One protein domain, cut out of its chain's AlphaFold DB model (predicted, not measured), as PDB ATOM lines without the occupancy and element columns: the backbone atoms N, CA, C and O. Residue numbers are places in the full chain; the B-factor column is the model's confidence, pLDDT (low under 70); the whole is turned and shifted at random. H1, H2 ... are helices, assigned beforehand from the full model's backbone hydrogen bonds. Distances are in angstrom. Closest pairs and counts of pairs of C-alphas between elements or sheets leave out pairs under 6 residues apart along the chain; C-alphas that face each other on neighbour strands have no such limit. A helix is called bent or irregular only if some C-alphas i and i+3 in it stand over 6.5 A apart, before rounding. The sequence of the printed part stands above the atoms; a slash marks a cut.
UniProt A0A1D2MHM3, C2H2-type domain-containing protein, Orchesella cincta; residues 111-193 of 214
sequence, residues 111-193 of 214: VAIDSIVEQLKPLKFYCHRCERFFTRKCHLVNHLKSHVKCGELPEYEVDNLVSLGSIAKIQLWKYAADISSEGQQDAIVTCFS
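Overview. This is residues 111 to 193 of the 214 residues of the protein "C2H2-type domain-containing protein" of Orchesella cincta (UniProt A0A1D2MHM3). The longest helix, H4, is one arm of a loose, open U; a helical hairpin of H2 and H3 lies at the closed end, and H1 is the other arm, standing free across an empty gap from H4. H5 folds back alongside H4 on the side away from H1, and a small loop around residues 125 to 134 lies between the base of the H1 arm and H2. The printed part has 83 residues, with five named helices in the order H1, H2, H3, H4, H5 and no named strand; the class is all helix. It is loose, with a radius of gyration of the C-alphas of 14.9 A, and only just elongated, with spans of 43 by 28 by 20 A.

Arrangement. H4, residues 166 to 179, is close to H5, residues 185 to 193, but not clearly touching it; the closest C-alphas, of Ala 176 and Ile 188, are 6.9 A apart. These two run opposite ways at a shallow tilt of 15 degrees. H3, residues 155 to 162, is close but not clearly touching H4, the closest C-alphas, of Leu 161 and Ile 167, being 6.7 A apart. Their steep tilt of 69.7 degrees is only just short of about perpendicular. H2, residues 137 to 149, and H3 touch and form a hairpin, running opposite ways at a shallow tilt of 16 degrees; their closest C-alphas, of Val 148 and Glu 155, are 5.7 A apart. H1, residues 111 to 120, is apart from H2, H3, H4 and H5. Residues 125 to 126 pair antiparallel with residues 133 to 134. Every O i to N i+4 pair is within hydrogen-bond range in H2, H4 and H5, against 5 of 6 in H1 and 2 of 4 in H3.

Along the chain. H4 begins at C-alpha 166, (111.310, 152.881, 89.028), and measures 19.7 A from first to last C-alpha. H2 measures 18.6 A and H1 15.0 A, while H5 and H3 are shorter, at 12.9 A and 12.0 A. H3 is neither bent nor irregular, but only just: C-alphas 155 and 158 are 6.1 A apart. C-alpha 111, where H1 begins, is at (110.489, 124.146, 96.096), and C-alpha 193, where H5 ends, is at (110.640, 145.832, 74.933).

Size, cuts and confidence. The two C-alphas farthest apart, of Val 111 and Gly 151, are 45.2 A apart. The printed part has no cut. The link from H1 to H2, with 16 residues, is long; the other links are tight. The mean pLDDT of the printed part is 71.4, and residues 111 to 123 and 162 to 193 are under 70.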
ATOM      1  N   VAL A 111     110.520 123.771  94.678       52.81
ATOM      2  CA  VAL A 111     110.489 124.146  96.096       52.81
ATOM      3  C   VAL A 111     111.607 125.125  96.501       52.81
ATOM      4  O   VAL A 111     111.476 125.811  97.513       52.81
ATOM      5  N   ALA A 112     112.692 125.243  95.725       56.16
ATOM      6  CA  ALA A 112     113.794 126.160  96.051       56.16
ATOM      7  C   ALA A 112     113.486 127.633  95.709       56.16
ATOM      8  O   ALA A 112     113.910 128.540  96.427       56.16
ATOM      9  N   ILE A 113     112.708 127.884  94.650       55.66
ATOM     10  CA  ILE A 113     112.442 129.246  94.158       55.66
ATOM     11  C   ILE A 113     111.480 129.982  95.097       55.66
ATOM     12  O   ILE A 113     111.729 131.137  95.447       55.66
ATOM     13  N   ASP A 114     110.436 129.306  95.585       55.28
ATOM     14  CA  ASP A 114     109.470 129.905  96.514       55.28
ATOM     15  C   ASP A 114     110.123 130.314  97.846       55.28
ATOM     16  O   ASP A 114     109.789 131.362  98.402       55.28
ATOM     17  N   SER A 115     111.126 129.560  98.314       60.16
ATOM     18  CA  SER A 115     111.885 129.877  99.532       60.16
ATOM     19  C   SER A 115     112.762 131.129  99.367       60.16
ATOM     20  O   SER A 115     112.804 131.987 100.251       60.16
ATOM     21  N   ILE A 116     113.396 131.308  98.202       62.53
ATOM     22  CA  ILE A 116     114.180 132.515  97.882       62.53
ATOM     23  C   ILE A 116     113.255 133.732  97.741       62.53
ATOM     24  O   ILE A 116     113.528 134.798  98.301       62.53
ATOM     25  N   VAL A 117     112.117 133.577  97.060       60.47
ATOM     26  CA  VAL A 117     111.110 134.640  96.910       60.47
ATOM     27  C   VAL A 117     110.518 135.043  98.268       60.47
ATOM     28  O   VAL A 117     110.295 136.234  98.504       60.47
ATOM     29  N   GLU A 118     110.315 134.103  99.197       64.69
ATOM     30  CA  GLU A 118     109.886 134.403 100.570       64.69
ATOM     31  C   GLU A 118     110.946 135.127 101.403       64.69
ATOM     32  O   GLU A 118     110.602 136.063 102.132       64.69
ATOM     33  N   GLN A 119     112.225 134.778 101.258       59.84
ATOM     34  CA  GLN A 119     113.323 135.467 101.943       59.84
ATOM     35  C   GLN A 119     113.577 136.882 101.396       59.84
ATOM     36  O   GLN A 119     114.073 137.745 102.122       59.84
ATOM     37  N   LEU A 120     113.162 137.166 100.155       58.12
ATOM     38  CA  LEU A 120     113.240 138.493  99.532       58.12
ATOM     39  C   LEU A 120     112.042 139.412  99.862       58.12
ATOM     40  O   LEU A 120     112.115 140.625  99.636       58.12
ATOM     41  N   LYS A 121     110.966 138.898 100.481       60.81
ATOM     42  CA  LYS A 121     109.774 139.689 100.872       60.81
ATOM     43  C   LYS A 121     110.036 140.913 101.787       60.81
ATOM     44  O   LYS A 121     109.246 141.865 101.690       60.81
ATOM     45  N   PRO A 122     111.067 140.982 102.661       61.75
ATOM     46  CA  PRO A 122     111.261 142.144 103.534       61.75
ATOM     47  C   PRO A 122     112.154 143.264 102.958       61.75
ATOM     48  O   PRO A 122     112.121 144.383 103.484       61.75
ATOM     49  N   LEU A 123     112.915 143.047 101.878       55.78
ATOM     50  CA  LEU A 123     113.878 144.039 101.362       55.78
ATOM     51  C   LEU A 123     113.250 144.961 100.307       55.78
ATOM     52  O   LEU A 123     113.578 144.935  99.125       55.78
ATOM     53  N   LYS A 124     112.309 145.810 100.732       73.19
ATOM     54  CA  LYS A 124     111.456 146.552  99.786       73.19
ATOM     55  C   LYS A 124     112.116 147.736  99.065       73.19
ATOM     56  O   LYS A 124     111.546 148.205  98.083       73.19
ATOM     57  N   PHE A 125     113.282 148.241  99.487       84.94
ATOM     58  CA  PHE A 125     113.849 149.472  98.908       84.94
ATOM     59  C   PHE A 125     115.384 149.471  98.880       84.94
ATOM     60  O   PHE A 125     116.021 149.464  99.926       84.94
ATOM     61  N   TYR A 126     115.982 149.526  97.690       86.00
ATOM     62  CA  TYR A 126     117.433 149.486  97.478       86.00
ATOM     63  C   TYR A 126     117.960 150.822  96.939       86.00
ATOM     64  O   TYR A 126     117.334 151.437  96.070       86.00
ATOM     65  N   CYS A 127     119.107 151.280  97.442       89.75
ATOM     66  CA  CYS A 127     119.831 152.421  96.888       89.75
ATOM     67  C   CYS A 127     120.940 151.936  95.951       89.75
ATOM     68  O   CYS A 127     121.913 151.353  96.403       89.75
ATOM     69  N   HIS A 128     120.849 152.256  94.664       86.25
ATOM     70  CA  HIS A 128     121.860 151.897  93.662       86.25
ATOM     71  C   HIS A 128     123.196 152.633  93.834       86.25
ATOM     72  O   HIS A 128     124.185 152.237  93.230       86.25
ATOM     73  N   ARG A 129     123.244 153.716  94.624       88.69
ATOM     74  CA  ARG A 129     124.454 154.537  94.752       88.69
ATOM     75  C   ARG A 129     125.425 154.035  95.813       88.69
ATOM     76  O   ARG A 129     126.630 154.144  95.633       88.69
ATOM     77  N   CYS A 130     124.901 153.523  96.920       92.38
ATOM     78  CA  CYS A 130     125.706 152.995  98.025       92.38
ATOM     79  C   CYS A 130     125.316 151.568  98.423       92.38
ATOM     80  O   CYS A 130     125.730 151.096  99.478       92.38
ATOM     81  N   GLU A 131     124.469 150.932  97.614       90.25
ATOM     82  CA  GLU A 131     124.027 149.541  97.741       90.25
ATOM     83  C   GLU A 131     123.327 149.206  99.067       90.25
ATOM     84  O   GLU A 131     123.214 148.053  99.475       90.25
ATOM     85  N   ARG A 132     122.812 150.228  99.762       90.25
ATOM     86  CA  ARG A 132     122.099 150.056 101.032       90.25
ATOM     87  C   ARG A 132     120.644 149.676 100.818       90.25
ATOM     88  O   ARG A 132     119.943 150.263  99.991       90.25
ATOM     89  N   PHE A 133     120.172 148.769 101.665       88.56
ATOM     90  CA  PHE A 133     118.778 148.357 101.733       88.56
ATOM     91  C   PHE A 133     118.029 149.117 102.828       88.56
ATOM     92  O   PHE A 133     118.560 149.422 103.897       88.56
ATOM     93  N   PHE A 134     116.763 149.410 102.558       89.06
ATOM     94  CA  PHE A 134     115.855 150.119 103.441       89.06
ATOM     95  C   PHE A 134     114.541 149.349 103.536       89.06
ATOM     96  O   PHE A 134     113.973 148.899 102.542       89.06
ATOM     97  N   THR A 135     114.008 149.250 104.748       86.56
ATOM     98  CA  THR A 135     112.723 148.589 105.018       86.56
ATOM     99  C   THR A 135     111.522 149.450 104.621       86.56
ATOM    100  O   THR A 135     110.415 148.945 104.446       86.56
ATOM    101  N   ARG A 136     111.717 150.769 104.468       87.38
ATOM    102  CA  ARG A 136     110.653 151.733 104.150       87.38
ATOM    103  C   ARG A 136     111.081 152.708 103.058       87.38
ATOM    104  O   ARG A 136     112.193 153.238 103.089       87.38
ATOM    105  N   LYS A 137     110.139 153.040 102.167       88.06
ATOM    106  CA  LYS A 137     110.331 153.993 101.063       88.06
ATOM    107  C   LYS A 137     110.808 155.358 101.553       88.06
ATOM    108  O   LYS A 137     111.716 155.936 100.972       88.06
ATOM    109  N   CYS A 138     110.225 155.863 102.641       90.94
ATOM    110  CA  CYS A 138     110.573 157.166 103.208       90.94
ATOM    111  C   CYS A 138     112.048 157.258 103.633       90.94
ATOM    112  O   CYS A 138     112.669 158.305 103.453       90.94
ATOM    113  N   HIS A 139     112.629 156.168 104.142       92.69
ATOM    114  CA  HIS A 139     114.043 156.128 104.505       92.69
ATOM    115  C   HIS A 139     114.940 156.123 103.271       92.69
ATOM    116  O   HIS A 139     115.904 156.883 103.252       92.69
ATOM    117  N   LEU A 140     114.579 155.372 102.222       92.38
ATOM    118  CA  LEU A 140     115.284 155.431 100.939       92.38
ATOM    119  C   LEU A 140     115.233 156.846 100.339       92.38
ATOM    120  O   LEU A 140     116.263 157.368  99.929       92.38
ATOM    121  N   VAL A 141     114.069 157.504 100.341       91.38
ATOM    122  CA  VAL A 141     113.918 158.876  99.816       91.38
ATOM    123  C   VAL A 141     114.816 159.856 100.571       91.38
ATOM    124  O   VAL A 141     115.565 160.618  99.965       91.38
ATOM    125  N   ASN A 142     114.762 159.835 101.905       93.06
ATOM    126  CA  ASN A 142     115.593 160.714 102.727       93.06
ATOM    127  C   ASN A 142     117.084 160.415 102.553       93.06
ATOM    128  O   ASN A 142     117.905 161.328 102.601       93.06
ATOM    129  N   HIS A 143     117.427 159.152 102.329       93.94
ATOM    130  CA  HIS A 143     118.784 158.741 102.033       93.94
ATOM    131  C   HIS A 143     119.264 159.252 100.661       93.94
ATOM    132  O   HIS A 143     120.341 159.839 100.590       93.94
ATOM    133  N   LEU A 144     118.456 159.143  99.600       91.75
ATOM    134  CA  LEU A 144     118.776 159.694  98.274       91.75
ATOM    135  C   LEU A 144     118.953 161.221  98.309       91.75
ATOM    136  O   LEU A 144     119.859 161.752  97.674       91.75
ATOM    137  N   LYS A 145     118.179 161.933  99.140       93.31
ATOM    138  CA  LYS A 145     118.390 163.373  99.384       93.31
ATOM    139  C   LYS A 145     119.769 163.688  99.972       93.31
ATOM    140  O   LYS A 145     120.290 164.774  99.737       93.31
ATOM    141  N   SER A 146     120.372 162.774 100.734       94.31
ATOM    142  CA  SER A 146     121.748 162.951 101.219       94.31
ATOM    143  C   SER A 146     122.767 162.849 100.086       94.31
ATOM    144  O   SER A 146     123.721 163.622 100.082       94.31
ATOM    145  N   HIS A 147     122.540 161.977  99.097       93.31
ATOM    146  CA  HIS A 147     123.379 161.930  97.896       93.31
ATOM    147  C   HIS A 147     123.262 163.216  97.070       93.31
ATOM    148  O   HIS A 147     124.282 163.733  96.617       93.31
ATOM    149  N   VAL A 148     122.059 163.799  96.973       92.31
ATOM    150  CA  VAL A 148     121.883 165.118  96.337       92.31
ATOM    151  C   VAL A 148     122.663 166.203  97.062       92.31
ATOM    152  O   VAL A 148     123.395 166.967  96.442       92.31
ATOM    153  N   LYS A 149     122.581 166.240  98.394       89.94
ATOM    154  CA  LYS A 149     123.334 167.213  99.201       89.94
ATOM    155  C   LYS A 149     124.849 167.064  99.074       89.94
ATOM    156  O   LYS A 149     125.559 168.049  99.241       89.94
ATOM    157  N   CYS A 150     125.336 165.855  98.811       91.44
ATOM    158  CA  CYS A 150     126.754 165.586  98.592       91.44
ATOM    159  C   CYS A 150     127.206 165.887  97.149       91.44
ATOM    160  O   CYS A 150     128.399 165.823  96.861       91.44
ATOM    161  N   GLY A 151     126.274 166.217  96.245       90.81
ATOM    162  CA  GLY A 151     126.547 166.427  94.821       90.81
ATOM    163  C   GLY A 151     126.784 165.134  94.038       90.81
ATOM    164  O   GLY A 151     127.237 165.186  92.900       90.81
ATOM    165  N   GLU A 152     126.492 163.973  94.627       85.19
ATOM    166  CA  GLU A 152     126.656 162.672  93.967       85.19
ATOM    167  C   GLU A 152     125.464 162.303  93.077       85.19
ATOM    168  O   GLU A 152     125.580 161.408  92.243       85.19
ATOM    169  N   LEU A 153     124.327 162.976  93.268       84.12
ATOM    170  CA  LEU A 153     123.105 162.818  92.485       84.12
ATOM    171  C   LEU A 153     122.526 164.207  92.174       84.12
ATOM    172  O   LEU A 153     122.454 165.046  93.073       84.12
ATOM    173  N   PRO A 154     122.102 164.486  90.936       83.75
ATOM    174  CA  PRO A 154     121.396 165.717  90.624       83.75
ATOM    175  C   PRO A 154     119.983 165.721  91.235       83.75
ATOM    176  O   PRO A 154     119.335 164.686  91.387       83.75
ATOM    177  N   GLU A 155     119.488 166.908  91.592       82.00
ATOM    178  CA  GLU A 155     118.248 167.081  92.368       82.00
ATOM    179  C   GLU A 155     116.999 166.502  91.674       82.00
ATOM    180  O   GLU A 155     116.151 165.907  92.337       82.00
ATOM    181  N   TYR A 156     116.932 166.570  90.338       82.50
ATOM    182  CA  TYR A 156     115.804 166.061  89.543       82.50
ATOM    183  C   TYR A 156     115.682 164.529  89.542       82.50
ATOM    184  O   TYR A 156     114.639 163.975  89.193       82.50
ATOM    185  N   GLU A 157     116.746 163.814  89.899       77.81
ATOM    186  CA  GLU A 157     116.786 162.357  89.796       77.81
ATOM    187  C   GLU A 157     116.101 161.681  90.990       77.81
ATOM    188  O   GLU A 157     115.548 160.586  90.864       77.81
ATOM    189  N   VAL A 158     116.023 162.369  92.135       77.50
ATOM    190  CA  VAL A 158     115.330 161.861  93.329       77.50
ATOM    191  C   VAL A 158     113.835 161.715  93.077       77.50
ATOM    192  O   VAL A 158     113.257 160.689  93.436       77.50
ATOM    193  N   ASP A 159     113.206 162.678  92.411       78.00
ATOM    194  CA  ASP A 159     111.763 162.637  92.152       78.00
ATOM    195  C   ASP A 159     111.389 161.546  91.129       78.00
ATOM    196  O   ASP A 159     110.359 160.875  91.273       78.00
ATOM    197  N   ASN A 160     112.281 161.271  90.170       72.00
ATOM    198  CA  ASN A 160     112.145 160.179  89.196       72.00
ATOM    199  C   ASN A 160     112.312 158.786  89.831       72.00
ATOM    200  O   ASN A 160     111.622 157.831  89.457       72.00
ATOM    201  N   LEU A 161     113.203 158.655  90.817       72.00
ATOM    202  CA  LEU A 161     113.411 157.407  91.563       72.00
ATOM    203  C   LEU A 161     112.262 157.122  92.541       72.00
ATOM    204  O   LEU A 161     111.924 155.966  92.801       72.00
ATOM    205  N   VAL A 162     111.646 158.172  93.085       68.69
ATOM    206  CA  VAL A 162     110.579 158.078  94.091       68.69
ATOM    207  C   VAL A 162     109.195 157.891  93.462       68.69
ATOM    208  O   VAL A 162     108.309 157.305  94.105       68.69
ATOM    209  N   SER A 163     109.007 158.301  92.208       69.56
ATOM    210  CA  SER A 163     107.776 158.102  91.432       69.56
ATOM    211  C   SER A 163     107.592 156.637  91.010       69.56
ATOM    212  O   SER A 163     107.844 156.261  89.877       69.56
ATOM    213  N   LEU A 164     107.192 155.815  91.990       50.75
ATOM    214  CA  LEU A 164     106.481 154.517  92.016       50.75
ATOM    215  C   LEU A 164     106.746 153.411  90.963       50.75
ATOM    216  O   LEU A 164     106.622 152.249  91.331       50.75
ATOM    217  N   GLY A 165     107.149 153.689  89.726       55.59
ATOM    218  CA  GLY A 165     107.476 152.670  88.717       55.59
ATOM    219  C   GLY A 165     108.946 152.235  88.713       55.59
ATOM    220  O   GLY A 165     109.261 151.103  88.353       55.59
ATOM    221  N   SER A 166     109.860 153.106  89.143       55.94
ATOM    222  CA  SER A 166     111.310 152.881  89.028       55.94
ATOM    223  C   SER A 166     111.849 151.906  90.077       55.94
ATOM    224  O   SER A 166     112.753 151.131  89.796       55.94
ATOM    225  N   ILE A 167     111.256 151.889  91.274       58.12
ATOM    226  CA  ILE A 167     111.689 151.010  92.373       58.12
ATOM    227  C   ILE A 167     111.415 149.541  92.023       58.12
ATOM    228  O   ILE A 167     112.288 148.702  92.216       58.12
ATOM    229  N   ALA A 168     110.250 149.241  91.439       59.09
ATOM    230  CA  ALA A 168     109.942 147.902  90.943       59.09
ATOM    231  C   ALA A 168     110.843 147.516  89.758       59.09
ATOM    232  O   ALA A 168     111.332 146.393  89.712       59.09
ATOM    233  N   LYS A 169     111.138 148.455  88.845       62.66
ATOM    234  CA  LYS A 169     112.055 148.224  87.715       62.66
ATOM    235  C   LYS A 169     113.489 147.925  88.154       62.66
ATOM    236  O   LYS A 169     114.102 147.046  87.569       62.66
ATOM    237  N   ILE A 170     114.011 148.614  89.170       64.06
ATOM    238  CA  ILE A 170     115.372 148.378  89.685       64.06
ATOM    239  C   ILE A 170     115.465 146.999  90.353       64.06
ATOM    240  O   ILE A 170     116.442 146.287  90.138       64.06
ATOM    241  N   GLN A 171     114.436 146.597  91.108       61.09
ATOM    242  CA  GLN A 171     114.372 145.255  91.700       61.09
ATOM    243  C   GLN A 171     114.242 144.166  90.625       61.09
ATOM    244  O   GLN A 171     114.944 143.162  90.684       61.09
ATOM    245  N   LEU A 172     113.417 144.398  89.597       65.56
ATOM    246  CA  LEU A 172     113.262 143.477  88.469       65.56
ATOM    247  C   LEU A 172     114.548 143.362  87.640       65.56
ATOM    248  O   LEU A 172     114.860 142.280  87.163       65.56
ATOM    249  N   TRP A 173     115.309 144.450  87.485       66.12
ATOM    250  CA  TRP A 173     116.569 144.441  86.739       66.12
ATOM    251  C   TRP A 173     117.657 143.639  87.456       66.12
ATOM    252  O   TRP A 173     118.389 142.909  86.802       66.12
ATOM    253  N   LYS A 174     117.727 143.711  88.794       63.94
ATOM    254  CA  LYS A 174     118.658 142.882  89.572       63.94
ATOM    255  C   LYS A 174     118.234 141.412  89.601       63.94
ATOM    256  O   LYS A 174     119.060 140.556  89.329       63.94
ATOM    257  N   TYR A 175     116.942 141.134  89.792       63.62
ATOM    258  CA  TYR A 175     116.409 139.769  89.698       63.62
ATOM    259  C   TYR A 175     116.644 139.153  88.307       63.62
ATOM    260  O   TYR A 175     117.028 137.998  88.188       63.62
ATOM    261  N   ALA A 176     116.485 139.946  87.243       63.00
ATOM    262  CA  ALA A 176     116.802 139.530  85.881       63.00
ATOM    263  C   ALA A 176     118.312 139.333  85.655       63.00
ATOM    264  O   ALA A 176     118.691 138.414  84.940       63.00
ATOM    265  N   ALA A 177     119.171 140.163  86.258       62.97
ATOM    266  CA  ALA A 177     120.624 140.019  86.168       62.97
ATOM    267  C   ALA A 177     121.130 138.755  86.881       62.97
ATOM    268  O   ALA A 177     122.005 138.082  86.343       62.97
ATOM    269  N   ASP A 178     120.539 138.402  88.026       57.81
ATOM    270  CA  ASP A 178     120.881 137.185  88.772       57.81
ATOM    271  C   ASP A 178     120.397 135.909  88.043       57.81
ATOM    272  O   ASP A 178     121.067 134.886  88.099       57.81
ATOM    273  N   ILE A 179     119.294 135.972  87.280       58.66
ATOM    274  CA  ILE A 179     118.826 134.872  86.400       58.66
ATOM    275  C   ILE A 179     119.669 134.762  85.115       58.66
ATOM    276  O   ILE A 179     119.757 133.708  84.487       58.66
ATOM    277  N   SER A 180     120.323 135.848  84.706       51.75
ATOM    278  CA  SER A 180     121.034 135.939  83.428       51.75
ATOM    279  C   SER A 180     122.349 135.141  83.365       51.75
ATOM    280  O   SER A 180     123.023 135.200  82.329       51.75
ATOM    281  N   SER A 181     122.724 134.399  84.417       51.47
ATOM    282  CA  SER A 181     123.870 133.477  84.385       51.47
ATOM    283  C   SER A 181     123.565 132.130  83.717       51.47
ATOM    284  O   SER A 181     124.504 131.446  83.326       51.47
ATOM    285  N   GLU A 182     122.293 131.771  83.500       52.84
ATOM    286  CA  GLU A 182     121.891 130.524  82.827       52.84
ATOM    287  C   GLU A 182     121.112 130.812  81.531       52.84
ATOM    288  O   GLU A 182     119.887 130.817  81.504       52.84
ATOM    289  N   GLY A 183     121.810 131.090  80.426       49.75
ATOM    290  CA  GLY A 183     121.324 130.854  79.051       49.75
ATOM    291  C   GLY A 183     120.019 131.512  78.538       49.75
ATOM    292  O   GLY A 183     119.694 131.309  77.372       49.75
ATOM    293  N   GLN A 184     119.270 132.301  79.320       53.34
ATOM    294  CA  GLN A 184     117.927 132.811  78.960       53.34
ATOM    295  C   GLN A 184     117.858 134.336  78.730       53.34
ATOM    296  O   GLN A 184     116.876 134.999  79.077       53.34
ATOM    297  N   GLN A 185     118.883 134.930  78.116       51.31
ATOM    298  CA  GLN A 185     118.939 136.388  77.904       51.31
ATOM    299  C   GLN A 185     117.839 136.914  76.950       51.31
ATOM    300  O   GLN A 185     117.335 138.026  77.138       51.31
ATOM    301  N   ASP A 186     117.379 136.101  75.993       55.97
ATOM    302  CA  ASP A 186     116.398 136.514  74.975       55.97
ATOM    303  C   ASP A 186     114.981 136.750  75.537       55.97
ATOM    304  O   ASP A 186     114.242 137.628  75.068       55.97
ATOM    305  N   ALA A 187     114.598 136.033  76.598       55.31
ATOM    306  CA  ALA A 187     113.289 136.190  77.236       55.31
ATOM    307  C   ALA A 187     113.176 137.516  78.016       55.31
ATOM    308  O   ALA A 187     112.123 138.166  78.028       55.31
ATOM    309  N   ILE A 188     114.284 137.961  78.620       54.75
ATOM    310  CA  ILE A 188     114.357 139.191  79.421       54.75
ATOM    311  C   ILE A 188     114.290 140.431  78.513       54.75
ATOM    312  O   ILE A 188     113.527 141.364  78.788       54.75
ATOM    313  N   VAL A 189     115.028 140.429  77.396       56.41
ATOM    314  CA  VAL A 189     115.037 141.534  76.416       56.41
ATOM    315  C   VAL A 189     113.658 141.716  75.763       56.41
ATOM    316  O   VAL A 189     113.194 142.847  75.562       56.41
ATOM    317  N   THR A 190     112.954 140.610  75.509       59.94
ATOM    318  CA  THR A 190     111.598 140.616  74.937       59.94
ATOM    319  C   THR A 190     110.555 141.179  75.914       59.94
ATOM    320  O   THR A 190     109.705 141.987  75.521       59.94
ATOM    321  N   CYS A 191     110.659 140.853  77.209       52.69
ATOM    322  CA  CYS A 191     109.789 141.407  78.257       52.69
ATOM    323  C   CYS A 191     109.976 142.922  78.452       52.69
ATOM    324  O   CYS A 191     109.004 143.659  78.618       52.69
ATOM    325  N   PHE A 192     111.212 143.428  78.403       49.94
ATOM    326  CA  PHE A 192     111.463 144.867  78.570       49.94
ATOM    327  C   PHE A 192     110.979 145.701  77.375       49.94
ATOM    328  O   PHE A 192     110.485 146.819  77.560       49.94
ATOM    329  N   SER A 193     111.080 145.157  76.160       55.00
ATOM    330  CA  SER A 193     110.640 145.832  74.933       55.00
ATOM    331  C   SER A 193     109.117 145.997  74.875       55.00
ATOM    332  O   SER A 193     108.622 147.036  74.438       55.00
TER     333      SER A 193